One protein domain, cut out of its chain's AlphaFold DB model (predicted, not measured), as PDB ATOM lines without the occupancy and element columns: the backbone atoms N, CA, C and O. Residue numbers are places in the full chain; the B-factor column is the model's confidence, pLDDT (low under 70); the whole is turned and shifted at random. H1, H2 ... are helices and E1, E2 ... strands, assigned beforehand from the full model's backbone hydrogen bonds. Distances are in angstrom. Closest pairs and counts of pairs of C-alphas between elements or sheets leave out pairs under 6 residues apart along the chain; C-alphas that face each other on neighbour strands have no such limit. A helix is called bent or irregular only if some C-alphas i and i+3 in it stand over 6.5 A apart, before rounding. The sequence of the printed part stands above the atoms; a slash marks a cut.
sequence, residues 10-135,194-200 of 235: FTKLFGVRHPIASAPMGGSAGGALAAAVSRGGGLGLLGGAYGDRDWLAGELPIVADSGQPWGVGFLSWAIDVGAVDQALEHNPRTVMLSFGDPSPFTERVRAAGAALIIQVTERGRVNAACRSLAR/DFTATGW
ATOM      1  N   PHE A  10      -9.598  -0.398  89.764       79.44
ATOM      2  CA  PHE A  10      -9.948  -1.603  90.521       79.44
ATOM      3  C   PHE A  10      -8.837  -2.660  90.476       79.44
ATOM      4  O   PHE A  10      -8.394  -3.130  91.524       79.44
ATOM      5  N   THR A  11      -8.345  -3.006  89.279       80.06
ATOM      6  CA  THR A  11      -7.306  -4.040  89.138       80.06
ATOM      7  C   THR A  11      -6.000  -3.610  89.800       80.06
ATOM      8  O   THR A  11      -5.373  -4.409  90.493       80.06
ATOM      9  N   LYS A  12      -5.641  -2.321  89.715       82.69
ATOM     10  CA  LYS A  12      -4.496  -1.737  90.438       82.69
ATOM     11  C   LYS A  12      -4.687  -1.741  91.956       82.69
ATOM     12  O   LYS A  12      -3.728  -1.968  92.687       82.69
ATOM     13  N   LEU A  13      -5.899  -1.455  92.435       80.94
ATOM     14  CA  LEU A  13      -6.188  -1.352  93.862       80.94
ATOM     15  C   LEU A  13      -6.122  -2.710  94.556       80.94
ATOM     16  O   LEU A  13      -5.471  -2.844  95.593       80.94
ATOM     17  N   PHE A  14      -6.768  -3.719  93.983       85.75
ATOM     18  CA  PHE A  14      -6.853  -5.045  94.589       85.75
ATOM     19  C   PHE A  14      -5.757  -6.003  94.108       85.75
ATOM     20  O   PHE A  14      -5.556  -7.035  94.735       85.75
ATOM     21  N   GLY A  15      -5.003  -5.646  93.065       87.75
ATOM     22  CA  GLY A  15      -3.938  -6.492  92.520       87.75
ATOM     23  C   GLY A  15      -4.468  -7.702  91.747       87.75
ATOM     24  O   GLY A  15      -3.822  -8.742  91.728       87.75
ATOM     25  N   VAL A  16      -5.649  -7.582  91.137       85.94
ATOM     26  CA  VAL A  16      -6.339  -8.670  90.421       85.94
ATOM     27  C   VAL A  16      -6.256  -8.486  88.903       85.94
ATOM     28  O   VAL A  16      -6.010  -7.383  88.421       85.94
ATOM     29  N   ARG A  17      -6.461  -9.562  88.132       84.88
ATOM     30  CA  ARG A  17      -6.327  -9.557  86.660       84.88
ATOM     31  C   ARG A  17      -7.539  -8.961  85.949       84.88
ATOM     32  O   ARG A  17      -7.392  -8.340  84.900       84.88
ATOM     33  N   HIS A  18      -8.725  -9.169  86.508       83.38
ATOM     34  CA  HIS A  18      -9.997  -8.771  85.923       83.38
ATOM     35  C   HIS A  18     -10.743  -7.843  86.885       83.38
ATOM     36  O   HIS A  18     -10.747  -8.104  88.090       83.38
ATOM     37  N   PRO A  19     -11.395  -6.773  86.394       84.25
ATOM     38  CA  PRO A  19     -12.168  -5.858  87.228       84.25
ATOM     39  C   PRO A  19     -13.532  -6.446  87.624       84.25
ATOM     40  O   PRO A  19     -14.569  -5.810  87.475       84.25
ATOM     41  N   ILE A  20     -13.530  -7.691  88.099       83.31
ATOM     42  CA  ILE A  20     -14.715  -8.469  88.451       83.31
ATOM     43  C   ILE A  20     -14.573  -8.881  89.912       83.31
ATOM     44  O   ILE A  20     -13.554  -9.458  90.293       83.31
ATOM     45  N   ALA A  21     -15.597  -8.605  90.714       86.12
ATOM     46  CA  ALA A  21     -15.704  -9.078  92.087       86.12
ATOM     47  C   ALA A  21     -16.875 -10.056  92.220       86.12
ATOM     48  O   ALA A  21     -17.928  -9.843  91.620       86.12
ATOM     49  N   SER A  22     -16.707 -11.096  93.035       87.38
ATOM     50  CA  SER A  22     -17.823 -11.916  93.513       87.38
ATOM     51  C   SER A  22     -18.262 -11.387  94.873       87.38
ATOM     52  O   SER A  22     -17.428 -11.240  95.762       87.38
ATOM     53  N   ALA A  23     -19.543 -11.042  95.008       86.94
ATOM     54  CA  ALA A  23     -20.080 -10.425  96.216       86.94
ATOM     55  C   ALA A  23     -20.089 -11.398  97.417       86.94
ATOM     56  O   ALA A  23     -20.291 -12.601  97.227       86.94
ATOM     57  N   PRO A  24     -19.944 -10.890  98.654       86.56
ATOM     58  CA  PRO A  24     -19.937 -11.706  99.863       86.56
ATOM     59  C   PRO A  24     -21.368 -12.122 100.237       86.56
ATOM     60  O   PRO A  24     -22.051 -11.463 101.018       86.56
ATOM     61  N   MET A  25     -21.847 -13.220  99.652       86.50
ATOM     62  CA  MET A  25     -23.191 -13.755  99.895       86.50
ATOM     63  C   MET A  25     -23.182 -14.716 101.089       86.50
ATOM     64  O   MET A  25     -22.716 -15.849 100.975       86.50
ATOM     65  N   GLY A  26     -23.704 -14.276 102.236       78.38
ATOM     66  CA  GLY A  26     -23.827 -15.109 103.439       78.38
ATOM     67  C   GLY A  26     -24.509 -16.450 103.172       78.38
ATOM     68  O   GLY A  26     -25.577 -16.481 102.568       78.38
ATOM     69  N   GLY A  27     -23.883 -17.551 103.598       71.12
ATOM     70  CA  GLY A  27     -24.404 -18.911 103.402       71.12
ATOM     71  C   GLY A  27     -24.306 -19.459 101.971       71.12
ATOM     72  O   GLY A  27     -24.738 -20.580 101.724       71.12
ATOM     73  N   SER A  28     -23.757 -18.705 101.011       74.94
ATOM     74  CA  SER A  28     -23.589 -19.155  99.612       74.94
ATOM     75  C   SER A  28     -22.180 -18.928  99.060       74.94
ATOM     76  O   SER A  28     -21.725 -19.681  98.203       74.94
ATOM     77  N   ALA A  29     -21.469 -17.914  99.554       83.38
ATOM     78  CA  ALA A  29     -20.100 -17.590  99.171       83.38
ATOM     79  C   ALA A  29     -19.095 -18.054 100.236       83.38
ATOM     80  O   ALA A  29     -18.530 -17.241 100.966       83.38
ATOM     81  N   GLY A  30     -18.888 -19.371 100.326       90.44
ATOM     82  CA  GLY A  30     -17.833 -19.966 101.157       90.44
ATOM     83  C   GLY A  30     -16.425 -19.757 100.583       90.44
ATOM     84  O   GLY A  30     -16.240 -19.253  99.466       90.44
ATOM     85  N   GLY A  31     -15.419 -20.184 101.336       94.19
ATOM     86  CA  GLY A  31     -14.002 -20.045 101.031       94.19
ATOM     87  C   GLY A  31     -13.623 -20.705  99.712       94.19
ATOM     88  O   GLY A  31     -12.882 -20.117  98.928       94.19
ATOM     89  N   ALA A  32     -14.213 -21.858  99.382       93.31
ATOM     90  CA  ALA A  32     -13.979 -22.530  98.102       93.31
ATOM     91  C   ALA A  32     -14.400 -21.677  96.888       93.31
ATOM     92  O   ALA A  32     -13.657 -21.597  95.904       93.31
ATOM     93  N   LEU A  33     -15.558 -21.003  96.962       91.56
ATOM     94  CA  LEU A  33     -16.037 -20.117  95.895       91.56
ATOM     95  C   LEU A  33     -15.149 -18.876  95.782       91.56
ATOM     96  O   LEU A  33     -14.690 -18.542  94.688       91.56
ATOM     97  N   ALA A  34     -14.868 -18.218  96.909       93.50
ATOM     98  CA  ALA A  34     -14.007 -17.039  96.940       93.50
ATOM     99  C   ALA A  34     -12.596 -17.359  96.406       93.50
ATOM    100  O   ALA A  34     -12.043 -16.604  95.598       93.50
ATOM    101  N   ALA A  35     -12.042 -18.517  96.764       95.12
ATOM    102  CA  ALA A  35     -10.759 -19.001  96.268       95.12
ATOM    103  C   ALA A  35     -10.786 -19.265  94.756       95.12
ATOM    104  O   ALA A  35      -9.856 -18.884  94.044       95.12
ATOM    105  N   ALA A  36     -11.850 -19.892  94.242       92.38
ATOM    106  CA  ALA A  36     -12.001 -20.166  92.816       92.38
ATOM    107  C   ALA A  36     -12.063 -18.875  91.986       92.38
ATOM    108  O   ALA A  36     -11.365 -18.765  90.978       92.38
ATOM    109  N   VAL A  37     -12.825 -17.872  92.436       90.31
ATOM    110  CA  VAL A  37     -12.897 -16.550  91.786       90.31
ATOM    111  C   VAL A  37     -11.535 -15.853  91.802       90.31
ATOM    112  O   VAL A  37     -11.104 -15.323  90.775       90.31
ATOM    113  N   SER A  38     -10.834 -15.904  92.937       93.19
ATOM    114  CA  SER A  38      -9.512 -15.286  93.097       93.19
ATOM    115  C   SER A  38      -8.466 -15.944  92.186       93.19
ATOM    116  O   SER A  38      -7.762 -15.255  91.448       93.19
ATOM    117  N   ARG A  39      -8.439 -17.285  92.101       94.31
ATOM    118  CA  ARG A  39      -7.630 -18.034  91.111       94.31
ATOM    119  C   ARG A  39      -8.008 -17.694  89.667       94.31
ATOM    120  O   ARG A  39      -7.131 -17.534  88.814       94.31
ATOM    121  N   GLY A  40      -9.300 -17.500  89.409       89.31
ATOM    122  CA  GLY A  40      -9.836 -17.015  88.135       89.31
ATOM    123  C   GLY A  40      -9.359 -15.611  87.749       89.31
ATOM    124  O   GLY A  40      -9.442 -15.241  86.580       89.31
ATOM    125  N   GLY A  41      -8.763 -14.861  88.682       85.06
ATOM    126  CA  GLY A  41      -8.185 -13.539  88.457       85.06
ATOM    127  C   GLY A  41      -9.135 -12.385  88.756       85.06
ATOM    128  O   GLY A  41      -8.777 -11.245  88.464       85.06
ATOM    129  N   GLY A  42     -10.319 -12.662  89.304       84.88
ATOM    130  CA  GLY A  42     -11.194 -11.655  89.903       84.88
ATOM    131  C   GLY A  42     -10.896 -11.465  91.393       84.88
ATOM    132  O   GLY A  42      -9.949 -12.035  91.926       84.88
ATOM    133  N   LEU A  43     -11.723 -10.674  92.071       91.56
ATOM    134  CA  LEU A  43     -11.707 -10.514  93.524       91.56
ATOM    135  C   LEU A  43     -12.807 -11.383  94.148       91.56
ATOM    136  O   LEU A  43     -13.987 -11.032  94.082       91.56
ATOM    137  N   GLY A  44     -12.445 -12.524  94.730       92.88
ATOM    138  CA  GLY A  44     -13.392 -13.355  95.474       92.88
ATOM    139  C   GLY A  44     -13.612 -12.820  96.886       92.88
ATOM    140  O   GLY A  44     -12.636 -12.598  97.603       92.88
ATOM    141  N   LEU A  45     -14.873 -12.622  97.290       94.25
ATOM    142  CA  LEU A  45     -15.224 -12.198  98.647       94.25
ATOM    143  C   LEU A  45     -15.926 -13.331  99.409       94.25
ATOM    144  O   LEU A  45     -16.983 -13.801  98.995       94.25
ATOM    145  N   LEU A  46     -15.348 -13.746 100.537       97.06
ATOM    146  CA  LEU A  46     -15.958 -14.667 101.493       97.06
ATOM    147  C   LEU A  46     -17.179 -14.004 102.157       97.06
ATOM    148  O   LEU A  46     -17.100 -12.874 102.639       97.06
ATOM    149  N   GLY A  47     -18.305 -14.711 102.212       95.31
ATOM    150  CA  GLY A  47     -19.556 -14.246 102.813       95.31
ATOM    151  C   GLY A  47     -19.631 -14.464 104.323       95.31
ATOM    152  O   GLY A  47     -20.393 -15.315 104.763       95.31
ATOM    153  N   GLY A  48     -18.901 -13.672 105.113       91.38
ATOM    154  CA  GLY A  48     -18.903 -13.739 106.584       91.38
ATOM    155  C   GLY A  48     -20.232 -13.368 107.254       91.38
ATOM    156  O   GLY A  48     -20.493 -13.796 108.373       91.38
ATOM    157  N   ALA A  49     -21.090 -12.606 106.568       90.19
ATOM    158  CA  ALA A  49     -22.455 -12.272 106.987       90.19
ATOM    159  C   ALA A  49     -22.567 -11.800 108.448       90.19
ATOM    160  O   ALA A  49     -22.189 -10.666 108.737       90.19
ATOM    161  N   TYR A  50     -23.092 -12.649 109.336       90.69
ATOM    162  CA  TYR A  50     -23.329 -12.374 110.757       90.69
ATOM    163  C   TYR A  50     -22.078 -12.522 111.637       90.69
ATOM    164  O   TYR A  50     -22.131 -12.190 112.814       90.69
ATOM    165  N   GLY A  51     -20.952 -12.981 111.084       91.62
ATOM    166  CA  GLY A  51     -19.692 -13.098 111.820       91.62
ATOM    167  C   GLY A  51     -19.599 -14.329 112.722       91.62
ATOM    168  O   GLY A  51     -18.914 -14.274 113.739       91.62
ATOM    169  N   ASP A  52     -20.276 -15.424 112.362       95.00
ATOM    170  CA  ASP A  52     -20.163 -16.707 113.064       95.00
ATOM    171  C   ASP A  52     -18.699 -17.184 113.074       95.00
ATOM    172  O   ASP A  52     -18.095 -17.410 112.024       95.00
ATOM    173  N   ARG A  53     -18.116 -17.285 114.272       94.50
ATOM    174  CA  ARG A  53     -16.676 -17.509 114.467       94.50
ATOM    175  C   ARG A  53     -16.250 -18.922 114.101       94.50
ATOM    176  O   ARG A  53     -15.162 -19.087 113.546       94.50
ATOM    177  N   ASP A  54     -17.108 -19.905 114.354       94.94
ATOM    178  CA  ASP A  54     -16.837 -21.308 114.047       94.94
ATOM    179  C   ASP A  54     -16.912 -21.536 112.537       94.94
ATOM    180  O   ASP A  54     -16.032 -22.167 111.946       94.94
ATOM    181  N   TRP A  55     -17.906 -20.935 111.879       94.81
ATOM    182  CA  TRP A  55     -18.002 -20.964 110.422       94.81
ATOM    183  C   TRP A  55     -16.808 -20.265 109.760       94.81
ATOM    184  O   TRP A  55     -16.180 -20.820 108.856       94.81
ATOM    185  N   LEU A  56     -16.437 -19.073 110.242       96.75
ATOM    186  CA  LEU A  56     -15.262 -18.350 109.752       96.75
ATOM    187  C   LEU A  56     -13.973 -19.162 109.935       96.75
ATOM    188  O   LEU A  56     -13.140 -19.170 109.030       96.75
ATOM    189  N   ALA A  57     -13.818 -19.870 111.057       96.44
ATOM    190  CA  ALA A  57     -12.646 -20.702 111.323       96.44
ATOM    191  C   ALA A  57     -12.490 -21.843 110.305       96.44
ATOM    192  O   ALA A  57     -11.365 -22.199 109.960       96.44
ATOM    193  N   GLY A  58     -13.599 -22.382 109.791       96.38
ATOM    194  CA  GLY A  58     -13.578 -23.390 108.728       96.38
ATOM    195  C   GLY A  58     -13.274 -22.818 107.338       96.38
ATOM    196  O   GLY A  58     -12.567 -23.445 106.552       96.38
ATOM    197  N   GLU A  59     -13.782 -21.626 107.022       97.50
ATOM    198  CA  GLU A  59     -13.763 -21.095 105.651       97.50
ATOM    199  C   GLU A  59     -12.573 -20.174 105.340       97.50
ATOM    200  O   GLU A  59     -12.100 -20.132 104.198       97.50
ATOM    201  N   LEU A  60     -12.070 -19.432 106.333       97.94
ATOM    202  CA  LEU A  60     -10.950 -18.501 106.163       97.94
ATOM    203  C   LEU A  60      -9.654 -19.192 105.696       97.94
ATOM    204  O   LEU A  60      -9.038 -18.673 104.758       97.94
ATOM    205  N   PRO A  61      -9.243 -20.358 106.242       98.06
ATOM    206  CA  PRO A  61      -8.063 -21.069 105.746       98.06
ATOM    207  C   PRO A  61      -8.185 -21.447 104.263       98.06
ATOM    208  O   PRO A  61      -7.256 -21.235 103.490       98.06
ATOM    209  N   ILE A  62      -9.367 -21.902 103.833       97.44
ATOM    210  CA  ILE A  62      -9.614 -22.361 102.456       97.44
ATOM    211  C   ILE A  62      -9.370 -21.239 101.439       97.44
ATOM    212  O   ILE A  62      -8.781 -21.462 100.378       97.44
ATOM    213  N   VAL A  63      -9.845 -20.024 101.732       97.44
ATOM    214  CA  VAL A  63      -9.643 -18.876 100.838       97.44
ATOM    215  C   VAL A  63      -8.231 -18.300 100.948       97.44
ATOM    216  O   VAL A  63      -7.660 -17.915  99.921       97.44
ATOM    217  N   ALA A  64      -7.638 -18.298 102.142       97.00
ATOM    218  CA  ALA A  64      -6.261 -17.860 102.356       97.00
ATOM    219  C   ALA A  64      -5.254 -18.720 101.567       97.00
ATOM    220  O   ALA A  64      -4.354 -18.176 100.923       97.00
ATOM    221  N   ASP A  65      -5.487 -20.032 101.493       96.31
ATOM    222  CA  ASP A  65      -4.660 -20.989 100.745       96.31
ATOM    223  C   ASP A  65      -4.756 -20.829  99.217       96.31
ATOM    224  O   ASP A  65      -4.028 -21.474  98.459       96.31
ATOM    225  N   SER A  66      -5.622 -19.941  98.712       93.44
ATOM    226  CA  SER A  66      -5.717 -19.666  97.273       93.44
ATOM    227  C   SER A  66      -4.443 -19.058  96.676       93.44
ATOM    228  O   SER A  66      -4.259 -19.128  95.457       93.44
ATOM    229  N   GLY A  67      -3.591 -18.437  97.501       92.88
ATOM    230  CA  GLY A  67      -2.382 -17.729  97.065       92.88
ATOM    231  C   GLY A  67      -2.660 -16.505  96.180       92.88
ATOM    232  O   GLY A  67      -1.759 -16.028  95.492       92.88
ATOM    233  N   GLN A  68      -3.904 -16.018  96.150       94.88
ATOM    234  CA  GLN A  68      -4.352 -14.884  95.336       94.88
ATOM    235  C   GLN A  68      -5.032 -13.819  96.209       94.88
ATOM    236  O   GLN A  68      -5.494 -14.136  97.303       94.88
ATOM    237  N   PRO A  69      -5.137 -12.556  95.752       95.00
ATOM    238  CA  PRO A  69      -5.885 -11.536  96.479       95.00
ATOM    239  C   PRO A  69      -7.367 -11.902  96.606       95.00
ATOM    240  O   PRO A  69      -8.050 -12.125  95.610       95.00
ATOM    241  N   TRP A  70      -7.864 -11.893  97.837       97.25
ATOM    242  CA  TRP A  70      -9.251 -12.187  98.196       97.25
ATOM    243  C   TRP A  70      -9.749 -11.166  99.227       97.25
ATOM    244  O   TRP A  70      -8.975 -10.355  99.740       97.25
ATOM    245  N   GLY A  71     -11.034 -11.181  99.553       96.81
ATOM    246  CA  GLY A  71     -11.562 -10.391 100.664       96.81
ATOM    247  C   GLY A  71     -12.709 -11.071 101.387       96.81
ATOM    248  O   GLY A  71     -13.085 -12.193 101.074       96.81
ATOM    249  N   VAL A  72     -13.287 -10.379 102.354       97.44
ATOM    250  CA  VAL A  72     -14.412 -10.877 103.154       97.44
ATOM    251  C   VAL A  72     -15.468  -9.792 103.276       97.44
ATOM    252  O   VAL A  72     -15.132  -8.607 103.254       97.44
ATOM    253  N   GLY A  73     -16.735 -10.170 103.397       95.50
ATOM    254  CA  GLY A  73     -17.812  -9.227 103.658       95.50
ATOM    255  C   GLY A  73     -18.694  -9.593 104.837       95.50
ATOM    256  O   GLY A  73     -18.944 -10.766 105.110       95.50
ATOM    257  N   PHE A  74     -19.190  -8.554 105.500       95.19
ATOM    258  CA  PHE A  74     -19.953  -8.638 106.735       95.19
ATOM    259  C   PHE A  74     -21.143  -7.683 106.745       95.19
ATOM    260  O   PHE A  74     -21.140  -6.642 106.082       95.19
ATOM    261  N   LEU A  75     -22.138  -8.017 107.563       90.31
ATOM    262  CA  LEU A  75     -23.270  -7.156 107.879       90.31
ATOM    263  C   LEU A  75     -22.927  -6.296 109.098       90.31
ATOM    264  O   LEU A  75     -22.948  -6.789 110.221       90.31
ATOM    265  N   SER A  76     -22.625  -5.012 108.896       90.38
ATOM    266  CA  SER A  76     -22.087  -4.123 109.950       90.38
ATOM    267  C   SER A  76     -23.010  -4.006 111.165       90.38
ATOM    268  O   SER A  76     -22.538  -3.806 112.276       90.38
ATOM    269  N   TRP A  77     -24.324  -4.133 110.964       85.94
ATOM    270  CA  TRP A  77     -25.320  -4.118 112.041       85.94
ATOM    271  C   TRP A  77     -25.368  -5.405 112.882       85.94
ATOM    272  O   TRP A  77     -26.016  -5.398 113.925       85.94
ATOM    273  N   ALA A  78     -24.742  -6.496 112.429       87.81
ATOM    274  CA  ALA A  78     -24.851  -7.819 113.046       87.81
ATOM    275  C   ALA A  78     -23.526  -8.401 113.551       87.81
ATOM    276  O   ALA A  78     -23.552  -9.331 114.349       87.81
ATOM    277  N   ILE A  79     -22.389  -7.896 113.071       94.62
ATOM    278  CA  ILE A  79     -21.071  -8.414 113.446       94.62
ATOM    279  C   ILE A  79     -20.511  -7.747 114.700       94.62
ATOM    280  O   ILE A  79     -20.785  -6.581 114.987       94.62
ATOM    281  N   ASP A  80     -19.640  -8.476 115.393       93.19
ATOM    282  CA  ASP A  80     -18.763  -7.919 116.416       93.19
ATOM    283  C   ASP A  80     -17.354  -7.627 115.869       93.19
ATOM    284  O   ASP A  80     -16.982  -7.993 114.749       93.19
ATOM    285  N   VAL A  81     -16.551  -6.923 116.671       94.19
ATOM    286  CA  VAL A  81     -15.170  -6.569 116.305       94.19
ATOM    287  C   VAL A  81     -14.266  -7.786 116.166       94.19
ATOM    288  O   VAL A  81     -13.341  -7.760 115.361       94.19
ATOM    289  N   GLY A  82     -14.531  -8.848 116.918       96.06
ATOM    290  CA  GLY A  82     -13.686 -10.021 116.890       96.06
ATOM    291  C   GLY A  82     -13.862 -10.819 115.597       96.06
ATOM    292  O   GLY A  82     -12.897 -11.413 115.140       96.06
ATOM    293  N   ALA A  83     -15.052 -10.841 114.989       96.56
ATOM    294  CA  ALA A  83     -15.273 -11.516 113.710       96.56
ATOM    295  C   ALA A  83     -14.439 -10.854 112.606       96.56
ATOM    296  O   ALA A  83     -13.857 -11.525 111.752       96.56
ATOM    297  N   VAL A  84     -14.329  -9.523 112.668       96.62
ATOM    298  CA  VAL A  84     -13.436  -8.755 111.800       96.62
ATOM    299  C   VAL A  84     -11.978  -9.068 112.124       96.62
ATOM    300  O   VAL A  84     -11.228  -9.369 111.202       96.62
ATOM    301  N   ASP A  85     -11.580  -9.044 113.398       97.25
ATOM    302  CA  ASP A  85     -10.200  -9.337 113.806       97.25
ATOM    303  C   ASP A  85      -9.770 -10.751 113.357       97.25
ATOM    304  O   ASP A  85      -8.729 -10.886 112.718       97.25
ATOM    305  N   GLN A  86     -10.620 -11.769 113.542       97.75
ATOM    306  CA  GLN A  86     -10.390 -13.142 113.072       97.75
ATOM    307  C   GLN A  86     -10.179 -13.194 111.556       97.75
ATOM    308  O   GLN A  86      -9.265 -13.854 111.076       97.75
ATOM    309  N   ALA A  87     -10.989 -12.484 110.767       97.56
ATOM    310  CA  ALA A  87     -10.762 -12.439 109.328       97.56
ATOM    311  C   ALA A  87      -9.452 -11.726 108.964       97.56
ATOM    312  O   ALA A  87      -8.777 -12.141 108.022       97.56
ATOM    313  N   LEU A  88      -9.078 -10.670 109.693       97.25
ATOM    314  CA  LEU A  88      -7.854  -9.907 109.448       97.25
ATOM    315  C   LEU A  88      -6.577 -10.707 109.753       97.25
ATOM    316  O   LEU A  88      -5.567 -10.465 109.093       97.25
ATOM    317  N   GLU A  89      -6.620 -11.689 110.658       97.38
ATOM    318  CA  GLU A  89      -5.506 -12.620 110.929       97.38
ATOM    319  C   GLU A  89      -5.045 -13.371 109.666       97.38
ATOM    320  O   GLU A  89      -3.862 -13.673 109.510       97.38
ATOM    321  N   HIS A  90      -5.953 -13.589 108.710       97.69
ATOM    322  CA  HIS A  90      -5.664 -14.243 107.431       97.69
ATOM    323  C   HIS A  90      -5.206 -13.277 106.322       97.69
ATOM    324  O   HIS A  90      -5.040 -13.686 105.173       97.69
ATOM    325  N   ASN A  91      -4.965 -12.003 106.644       96.69
ATOM    326  CA  ASN A  91      -4.465 -10.972 105.726       96.69
ATOM    327  C   ASN A  91      -5.292 -10.801 104.425       96.69
ATOM    328  O   ASN A  91      -4.718 -10.779 103.329       96.69
ATOM    329  N   PRO A  92      -6.630 -10.647 104.498       96.56
ATOM    330  CA  PRO A  92      -7.449 -10.375 103.325       96.56
ATOM    331  C   PRO A  92      -7.013  -9.074 102.650       96.56
ATOM    332  O   PRO A  92      -6.653  -8.086 103.296       96.56
ATOM    333  N   ARG A  93      -7.127  -9.018 101.322       95.19
ATOM    334  CA  ARG A  93      -6.847  -7.793 100.565       95.19
ATOM    335  C   ARG A  93      -7.869  -6.701 100.862       95.19
ATOM    336  O   ARG A  93      -7.533  -5.516 100.789       95.19
ATOM    337  N   THR A  94      -9.108  -7.084 101.156       93.31
ATOM    338  CA  THR A  94     -10.193  -6.145 101.434       93.31
ATOM    339  C   THR A  94     -11.216  -6.704 102.413       93.31
ATOM    340  O   THR A  94     -11.479  -7.906 102.437       93.31
ATOM    341  N   VAL A  95     -11.857  -5.799 103.147       93.69
ATOM    342  CA  VAL A  95     -13.078  -6.062 103.911       93.69
ATOM    343  C   VAL A  95     -14.210  -5.232 103.313       93.69
ATOM    344  O   VAL A  95     -14.024  -4.054 103.002       93.69
ATOM    345  N   MET A  96     -15.371  -5.847 103.125       93.00
ATOM    346  CA  MET A  96     -16.598  -5.198 102.687       93.00
ATOM    347  C   MET A  96     -17.590  -5.128 103.846       93.00
ATOM    348  O   MET A  96     -17.990  -6.146 104.402       93.00
ATOM    349  N   LEU A  97     -17.987  -3.918 104.214       88.50
ATOM    350  CA  LEU A  97     -18.970  -3.667 105.257       88.50
ATOM    351  C   LEU A  97     -20.275  -3.233 104.607       88.50
ATOM    352  O   LEU A  97     -20.358  -2.176 103.971       88.50
ATOM    353  N   SER A  98     -21.285  -4.075 104.758       86.44
ATOM    354  CA  SER A  98     -22.613  -3.860 104.206       86.44
ATOM    355  C   SER A  98     -23.584  -3.547 105.319       86.44
ATOM    356  O   SER A  98     -23.570  -4.222 106.339       86.44
ATOM    357  N   PHE A  99     -24.433  -2.545 105.099       80.56
ATOM    358  CA  PHE A  99     -25.578  -2.186 105.943       80.56
ATOM    359  C   PHE A  99     -25.233  -1.892 107.425       80.56
ATOM    360  O   PHE A  99     -24.744  -2.734 108.170       80.56
ATOM    361  N   GLY A 100     -25.560  -0.691 107.901       81.75
ATOM    362  CA  GLY A 100     -25.270  -0.262 109.279       81.75
ATOM    363  C   GLY A 100     -24.067   0.677 109.375       81.75
ATOM    364  O   GLY A 100     -23.610   1.207 108.361       81.75
ATOM    365  N   ASP A 101     -23.604   0.934 110.600       81.94
ATOM    366  CA  ASP A 101     -22.483   1.840 110.867       81.94
ATOM    367  C   ASP A 101     -21.132   1.100 110.769       81.94
ATOM    368  O   ASP A 101     -20.879   0.193 111.562       81.94
ATOM    369  N   PRO A 102     -20.241   1.469 109.829       84.75
ATOM    370  CA  PRO A 102     -18.921   0.851 109.689       84.75
ATOM    371  C   PRO A 102     -17.872   1.418 110.662       84.75
ATOM    372  O   PRO A 102     -16.743   0.914 110.722       84.75
ATOM    373  N   SER A 103     -18.198   2.488 111.396       86.38
ATOM    374  CA  SER A 103     -17.253   3.218 112.254       86.38
ATOM    375  C   SER A 103     -16.524   2.332 113.277       86.38
ATOM    376  O   SER A 103     -15.308   2.495 113.403       86.38
ATOM    377  N   PRO A 104     -17.169   1.345 113.940       89.25
ATOM    378  CA  PRO A 104     -16.493   0.476 114.911       89.25
ATOM    379  C   PRO A 104     -15.357  -0.384 114.331       89.25
ATOM    380  O   PRO A 104     -14.451  -0.793 115.057       89.25
ATOM    381  N   PHE A 105     -15.387  -0.655 113.024       89.44
ATOM    382  CA  PHE A 105     -14.488  -1.610 112.361       89.44
ATOM    383  C   PHE A 105     -13.424  -0.927 111.497       89.44
ATOM    384  O   PHE A 105     -12.367  -1.498 111.234       89.44
ATOM    385  N   THR A 106     -13.686   0.310 111.069       86.75
ATOM    386  CA  THR A 106     -12.865   1.048 110.095       86.75
ATOM    387  C   THR A 106     -11.388   1.111 110.490       86.75
ATOM    388  O   THR A 106     -10.508   0.830 109.677       86.75
ATOM    389  N   GLU A 107     -11.105   1.462 111.744       85.69
ATOM    390  CA  GLU A 107      -9.735   1.606 112.243       85.69
ATOM    391  C   GLU A 107      -8.973   0.276 112.275       85.69
ATOM    392  O   GLU A 107      -7.784   0.245 111.959       85.69
ATOM    393  N   ARG A 108      -9.666  -0.832 112.563       89.31
ATOM    394  CA  ARG A 108      -9.089  -2.185 112.605       89.31
ATOM    395  C   ARG A 108      -8.691  -2.657 111.215       89.31
ATOM    396  O   ARG A 108      -7.529  -2.982 110.984       89.31
ATOM    397  N   VAL A 109      -9.629  -2.579 110.268       87.88
ATOM    398  CA  VAL A 109      -9.391  -2.917 108.852       87.88
ATOM    399  C   VAL A 109      -8.225  -2.096 108.300       87.88
ATOM    400  O   VAL A 109      -7.334  -2.624 107.633       87.88
ATOM    401  N   ARG A 110      -8.183  -0.803 108.641       82.62
ATOM    402  CA  ARG A 110      -7.098   0.096 108.244       82.62
ATOM    403  C   ARG A 110      -5.756  -0.294 108.858       82.62
ATOM    404  O   ARG A 110      -4.752  -0.288 108.148       82.62
ATOM    405  N   ALA A 111      -5.712  -0.588 110.156       84.44
ATOM    406  CA  ALA A 111      -4.484  -0.963 110.855       84.44
ATOM    407  C   ALA A 111      -3.869  -2.251 110.286       84.44
ATOM    408  O   ALA A 111      -2.645  -2.338 110.169       84.44
ATOM    409  N   ALA A 112      -4.708  -3.189 109.841       88.06
ATOM    410  CA  ALA A 112      -4.296  -4.412 109.156       88.06
ATOM    411  C   ALA A 112      -3.820  -4.193 107.703       88.06
ATOM    412  O   ALA A 112      -3.274  -5.101 107.083       88.06
ATOM    413  N   GLY A 113      -3.992  -2.993 107.134       84.94
ATOM    414  CA  GLY A 113      -3.567  -2.677 105.766       84.94
ATOM    415  C   GLY A 113      -4.488  -3.216 104.664       84.94
ATOM    416  O   GLY A 113      -4.134  -3.133 103.483       84.94
ATOM    417  N   ALA A 114      -5.665  -3.726 105.029       86.56
ATOM    418  CA  ALA A 114      -6.700  -4.132 104.090       86.56
ATOM    419  C   ALA A 114      -7.427  -2.905 103.510       86.56
ATOM    420  O   ALA A 114      -7.570  -1.862 104.156       86.56
ATOM    421  N   ALA A 115      -7.897  -3.018 102.269       86.38
ATOM    422  CA  ALA A 115      -8.817  -2.036 101.704       86.38
ATOM    423  C   ALA A 115     -10.193  -2.143 102.383       86.38
ATOM    424  O   ALA A 115     -10.609  -3.230 102.787       86.38
ATOM    425  N   LEU A 116     -10.907  -1.021 102.488       85.81
ATOM    426  CA  LEU A 116     -12.266  -0.998 103.018       85.81
ATOM    427  C   LEU A 116     -13.250  -0.619 101.910       85.81
ATOM    428  O   LEU A 116     -13.135   0.437 101.279       85.81
ATOM    429  N   ILE A 117     -14.227  -1.495 101.704       85.69
ATOM    430  CA  ILE A 117     -15.383  -1.291 100.836       85.69
ATOM    431  C   ILE A 117     -16.599  -1.079 101.742       85.69
ATOM    432  O   ILE A 117     -16.853  -1.885 102.631       85.69
ATOM    433  N   ILE A 118     -17.360  -0.010 101.524       80.56
ATOM    434  CA  ILE A 118     -18.617   0.261 102.232       80.56
ATOM    435  C   ILE A 118     -19.751   0.205 101.213       80.56
ATOM    436  O   ILE A 118     -19.800   1.017 100.283       80.56
ATOM    437  N   GLN A 119     -20.676  -0.735 101.393       78.88
ATOM    438  CA  GLN A 119     -21.904  -0.783 100.604       78.88
ATOM    439  C   GLN A 119     -22.888   0.254 101.145       78.88
ATOM    440  O   GLN A 119     -23.197   0.291 102.337       78.88
ATOM    441  N   VAL A 120     -23.393   1.101 100.261       70.38
ATOM    442  CA  VAL A 120     -24.394   2.125 100.558       70.38
ATOM    443  C   VAL A 120     -25.629   1.867  99.703       70.38
ATOM    444  O   VAL A 120     -25.536   1.761  98.496       70.38
ATOM    445  N   THR A 121     -26.811   1.779 100.298       64.25
ATOM    446  CA  THR A 121     -28.063   1.517  99.554       64.25
ATOM    447  C   THR A 121     -28.722   2.784  99.019       64.25
ATOM    448  O   THR A 121     -29.622   2.746  98.189       64.25
ATOM    449  N   GLU A 122     -28.272   3.941  99.503       59.47
ATOM    450  CA  GLU A 122     -28.857   5.232  99.185       59.47
ATOM    451  C   GLU A 122     -27.760   6.232  98.841       59.47
ATOM    452  O   GLU A 122     -26.784   6.410  99.579       59.47
ATOM    453  N   ARG A 123     -27.975   6.977  97.758       54.00
ATOM    454  CA  ARG A 123     -27.062   8.023  97.287       54.00
ATOM    455  C   ARG A 123     -26.718   9.053  98.368       54.00
ATOM    456  O   ARG A 123     -25.567   9.467  98.480       54.00
ATOM    457  N   GLY A 124     -27.687   9.420  99.212       60.09
ATOM    458  CA  GLY A 124     -27.486  10.363 100.322       60.09
ATOM    459  C   GLY A 124     -26.455   9.894 101.357       60.09
ATOM    460  O   GLY A 124     -25.830  10.715 102.031       60.09
ATOM    461  N   ARG A 125     -26.208   8.581 101.446       61.44
ATOM    462  CA  ARG A 125     -25.246   7.983 102.381       61.44
ATOM    463  C   ARG A 125     -23.825   7.893 101.828       61.44
ATOM    464  O   ARG A 125     -22.904   7.695 102.617       61.44
ATOM    465  N   VAL A 126     -23.607   8.136 100.532       59.47
ATOM    466  CA  VAL A 126     -22.264   8.128  99.910       59.47
ATOM    467  C   VAL A 126     -21.323   9.099 100.623       59.47
ATOM    468  O   VAL A 126     -20.203   8.740 100.978       59.47
ATOM    469  N   ASN A 127     -21.793  10.313 100.921       61.72
ATOM    470  CA  ASN A 127     -20.987  11.313 101.622       61.72
ATOM    471  C   ASN A 127     -20.653  10.900 103.062       61.72
ATOM    472  O   ASN A 127     -19.585  11.243 103.562       61.72
ATOM    473  N   ALA A 128     -21.558  10.187 103.739       64.56
ATOM    474  CA  ALA A 128     -21.293   9.651 105.072       64.56
ATOM    475  C   ALA A 128     -20.242   8.535 105.012       64.56
ATOM    476  O   ALA A 128     -19.265   8.599 105.751       64.56
ATOM    477  N   ALA A 129     -20.368   7.606 104.062       60.81
ATOM    478  CA  ALA A 129     -19.374   6.565 103.829       60.81
ATOM    479  C   ALA A 129     -17.995   7.149 103.470       60.81
ATOM    480  O   ALA A 129     -16.992   6.761 104.064       60.81
ATOM    481  N   CYS A 130     -17.922   8.152 102.582       63.19
ATOM    482  CA  CYS A 130     -16.651   8.819 102.276       63.19
ATOM    483  C   CYS A 130     -16.055   9.544 103.500       63.19
ATOM    484  O   CYS A 130     -14.833   9.638 103.588       63.19
ATOM    485  N   ARG A 131     -16.866  10.026 104.457       66.25
ATOM    486  CA  ARG A 131     -16.352  10.577 105.726       66.25
ATOM    487  C   ARG A 131     -15.768   9.495 106.626       66.25
ATOM    488  O   ARG A 131     -14.697   9.725 107.168       66.25
ATOM    489  N   SER A 132     -16.408   8.333 106.736       62.72
ATOM    490  CA  SER A 132     -15.844   7.193 107.477       62.72
ATOM    491  C   SER A 132     -14.504   6.741 106.885       62.72
ATOM    492  O   SER A 132     -13.619   6.308 107.612       62.72
ATOM    493  N   LEU A 133     -14.311   6.919 105.575       62.12
ATOM    494  CA  LEU A 133     -13.046   6.634 104.891       62.12
ATOM    495  C   LEU A 133     -11.998   7.766 105.003       62.12
ATOM    496  O   LEU A 133     -10.821   7.530 104.731       62.12
ATOM    497  N   ALA A 134     -12.378   8.996 105.369       50.16
ATOM    498  CA  ALA A 134     -11.485  10.158 105.383       50.16
ATOM    499  C   ALA A 134     -10.948  10.457 106.795       50.16
ATOM    500  O   ALA A 134     -11.710  10.633 107.737       50.16
ATOM    501  N   ARG A 135      -9.619  10.590 106.932       43.22
ATOM    502  CA  ARG A 135      -8.948  10.916 108.211       43.22
ATOM    503  C   ARG A 135      -9.268  12.310 108.775       43.22
ATOM    504  O   ARG A 135      -9.122  12.500 109.977       43.22
ATOM    505  N   ASP A 194     -27.773  -0.863  95.123       34.16
ATOM    506  CA  ASP A 194     -26.503  -0.991  95.831       34.16
ATOM    507  C   ASP A 194     -25.438  -0.067  95.225       34.16
ATOM    508  O   ASP A 194     -24.813  -0.343  94.201       34.16
ATOM    509  N   PHE A 195     -25.200   1.053  95.894       38.62
ATOM    510  CA  PHE A 195     -24.057   1.927  95.672       38.62
ATOM    511  C   PHE A 195     -22.865   1.363  96.468       38.62
ATOM    512  O   PHE A 195     -23.024   0.709  97.499       38.62
ATOM    513  N   THR A 196     -21.632   1.614  96.031       42.91
ATOM    514  CA  THR A 196     -20.439   1.168  96.769       42.91
ATOM    515  C   THR A 196     -19.412   2.290  96.844       42.91
ATOM    516  O   THR A 196     -19.061   2.880  95.825       42.91
ATOM    517  N   ALA A 197     -18.924   2.589  98.047       43.31
ATOM    518  CA  ALA A 197     -17.818   3.509  98.287       43.31
ATOM    519  C   ALA A 197     -16.571   2.710  98.688       43.31
ATOM    520  O   ALA A 197     -16.598   1.962  99.660       43.31
ATOM    521  N   THR A 198     -15.472   2.881  97.953       42.94
ATOM    522  CA  THR A 198     -14.225   2.131  98.174       42.94
ATOM    523  C   THR A 198     -13.079   3.089  98.467       42.94
ATOM    524  O   THR A 198     -12.877   4.039  97.711       42.94
ATOM    525  N   GLY A 199     -12.306   2.828  99.525       37.66
ATOM    526  CA  GLY A 199     -11.123   3.609  99.889       37.66
ATOM    527  C   GLY A 199      -9.898   2.734 100.172       37.66
ATOM    528  O   GLY A 199     -10.010   1.637 100.714       37.66
ATOM    529  N   TRP A 200      -8.707   3.241  99.833       27.59
ATOM    530  CA  TRP A 200      -7.417   2.653 100.217       27.59
ATOM    531  C   TRP A 200      -6.546   3.718 100.869       27.59
ATOM    532  O   TRP A 200      -6.243   4.739 100.251       27.59
TER     533      TRP A 200
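This is residues 10 to 135 and 194 to 200 of the 235 residues of the protein "Nitronate monooxygenase" of Streptomyces sp. Ag109_G2-15 (UniProt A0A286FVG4). What does one see first? A strongly twisted, curled sheet of five strands has helices H2, H3, H4, H5 and H6 set in an arc round its outer curve, from H2 over edge strand E1 to H6 over edge strand E5. The short H1 sits by the end of the sheet where E1, E3 and E4 begin, and a long stretch, residues 15 to 30, joins it to H2, with residues 21 to 22 pairing in parallel with residues 43 to 44 of E1. What are the counts and the size? The printed part has 133 residues, with six named helices and five named strands in the order H1 H2 E1 H3 E2 H4 E3 H5 E4 H6 E5, of mixed class; the sheet, order E1 E2 E3 E4 E5, is mixed. It is compact, with a radius of gyration of the C-alphas of 13.4 A and spans of 36 by 32 by 26 A.

How do the strands pair? E1, residues 43 to 49, E2, residues 70 to 75, E3, residues 94 to 98, and E4, residues 115 to 120, are parallel neighbours in turn, within hydrogen-bond range at N 46 and O 71, 2.8 A, N 96 and O 72, 2.8 A, and N 97 and O 117, 2.8 A. E5, residues 195 to 199, is antiparallel to E4 at 158 degrees, with N 118 and O 197 2.8 A apart. Which helices are on the sheet? H3, residues 53 to 64, H4, residues 81 to 89, H5, residues 103 to 111, and H6, residues 123 to 133, are on one face, two layers in all, a sheet and its helices. H3, H4 and H5 fall within three strand-helix-strand units, two parallel strands with a helix between: E1, H3, E2, then E2, H4, E3, then E3, H5, E4, each with a right-handed crossover. H2, residues 31 to 39, is over E1 at a height over the sheet of 6.0 A, while H1, residues 10 to 14, is on the sheet but over none of its strands. How do the helices meet? H3 touches H2 with residues 59 to 64 alone, closest at the C-alphas of Gly 31 and Val 63, 4.5 A; H4 touches H3 at Arg 53 and Ala 83, C-alphas 6.2 A apart, and H5 at Val 81 and Phe 105, C-alphas 6.4 A apart, each of the three pairs at a shallow tilt. H5 and H6 only just touch, only at their ends, with 3 pairs of C-alphas within 8 A, closest Ser 103 and Ser 132, 6.4 A. Are the helix backbones complete? Every O i to N i+4 pair is within hydrogen-bond range in H1, H2 and H4, but 6 of 8 in H3, 3 of 5 in H5 and 5 of 7 in H6.

Where are the ends? C-alpha 10 begins H1 at (-9.948, -1.603, 90.521), and C-alpha 199 ends E5 at (-11.123, 3.609, 99.889). How long are the longer elements? E2 is 17.8 A, E1 17.3 A and E4 16.2 A from first to last C-alpha; H3 and H6 are 16.0 A each. Is any helix irregular? H5 is, with C-alphas 104 and 107 7.4 A apart; H3 and H6 only just are, with C-alphas 58 and 61, and 124 and 127, 6.7 A apart.

How large is it? The two C-alphas farthest apart, of Asp 65 and Gly 124, are 38.8 A apart. Is it cut? Residues 136 to 193 are not printed, and C-alphas 135 and 194 are 24.6 A apart. Which link is long, and where is confidence low? The link H1 to H2 is long, and pLDDT is under 70 at residues 121 to 135 and 194 to 200.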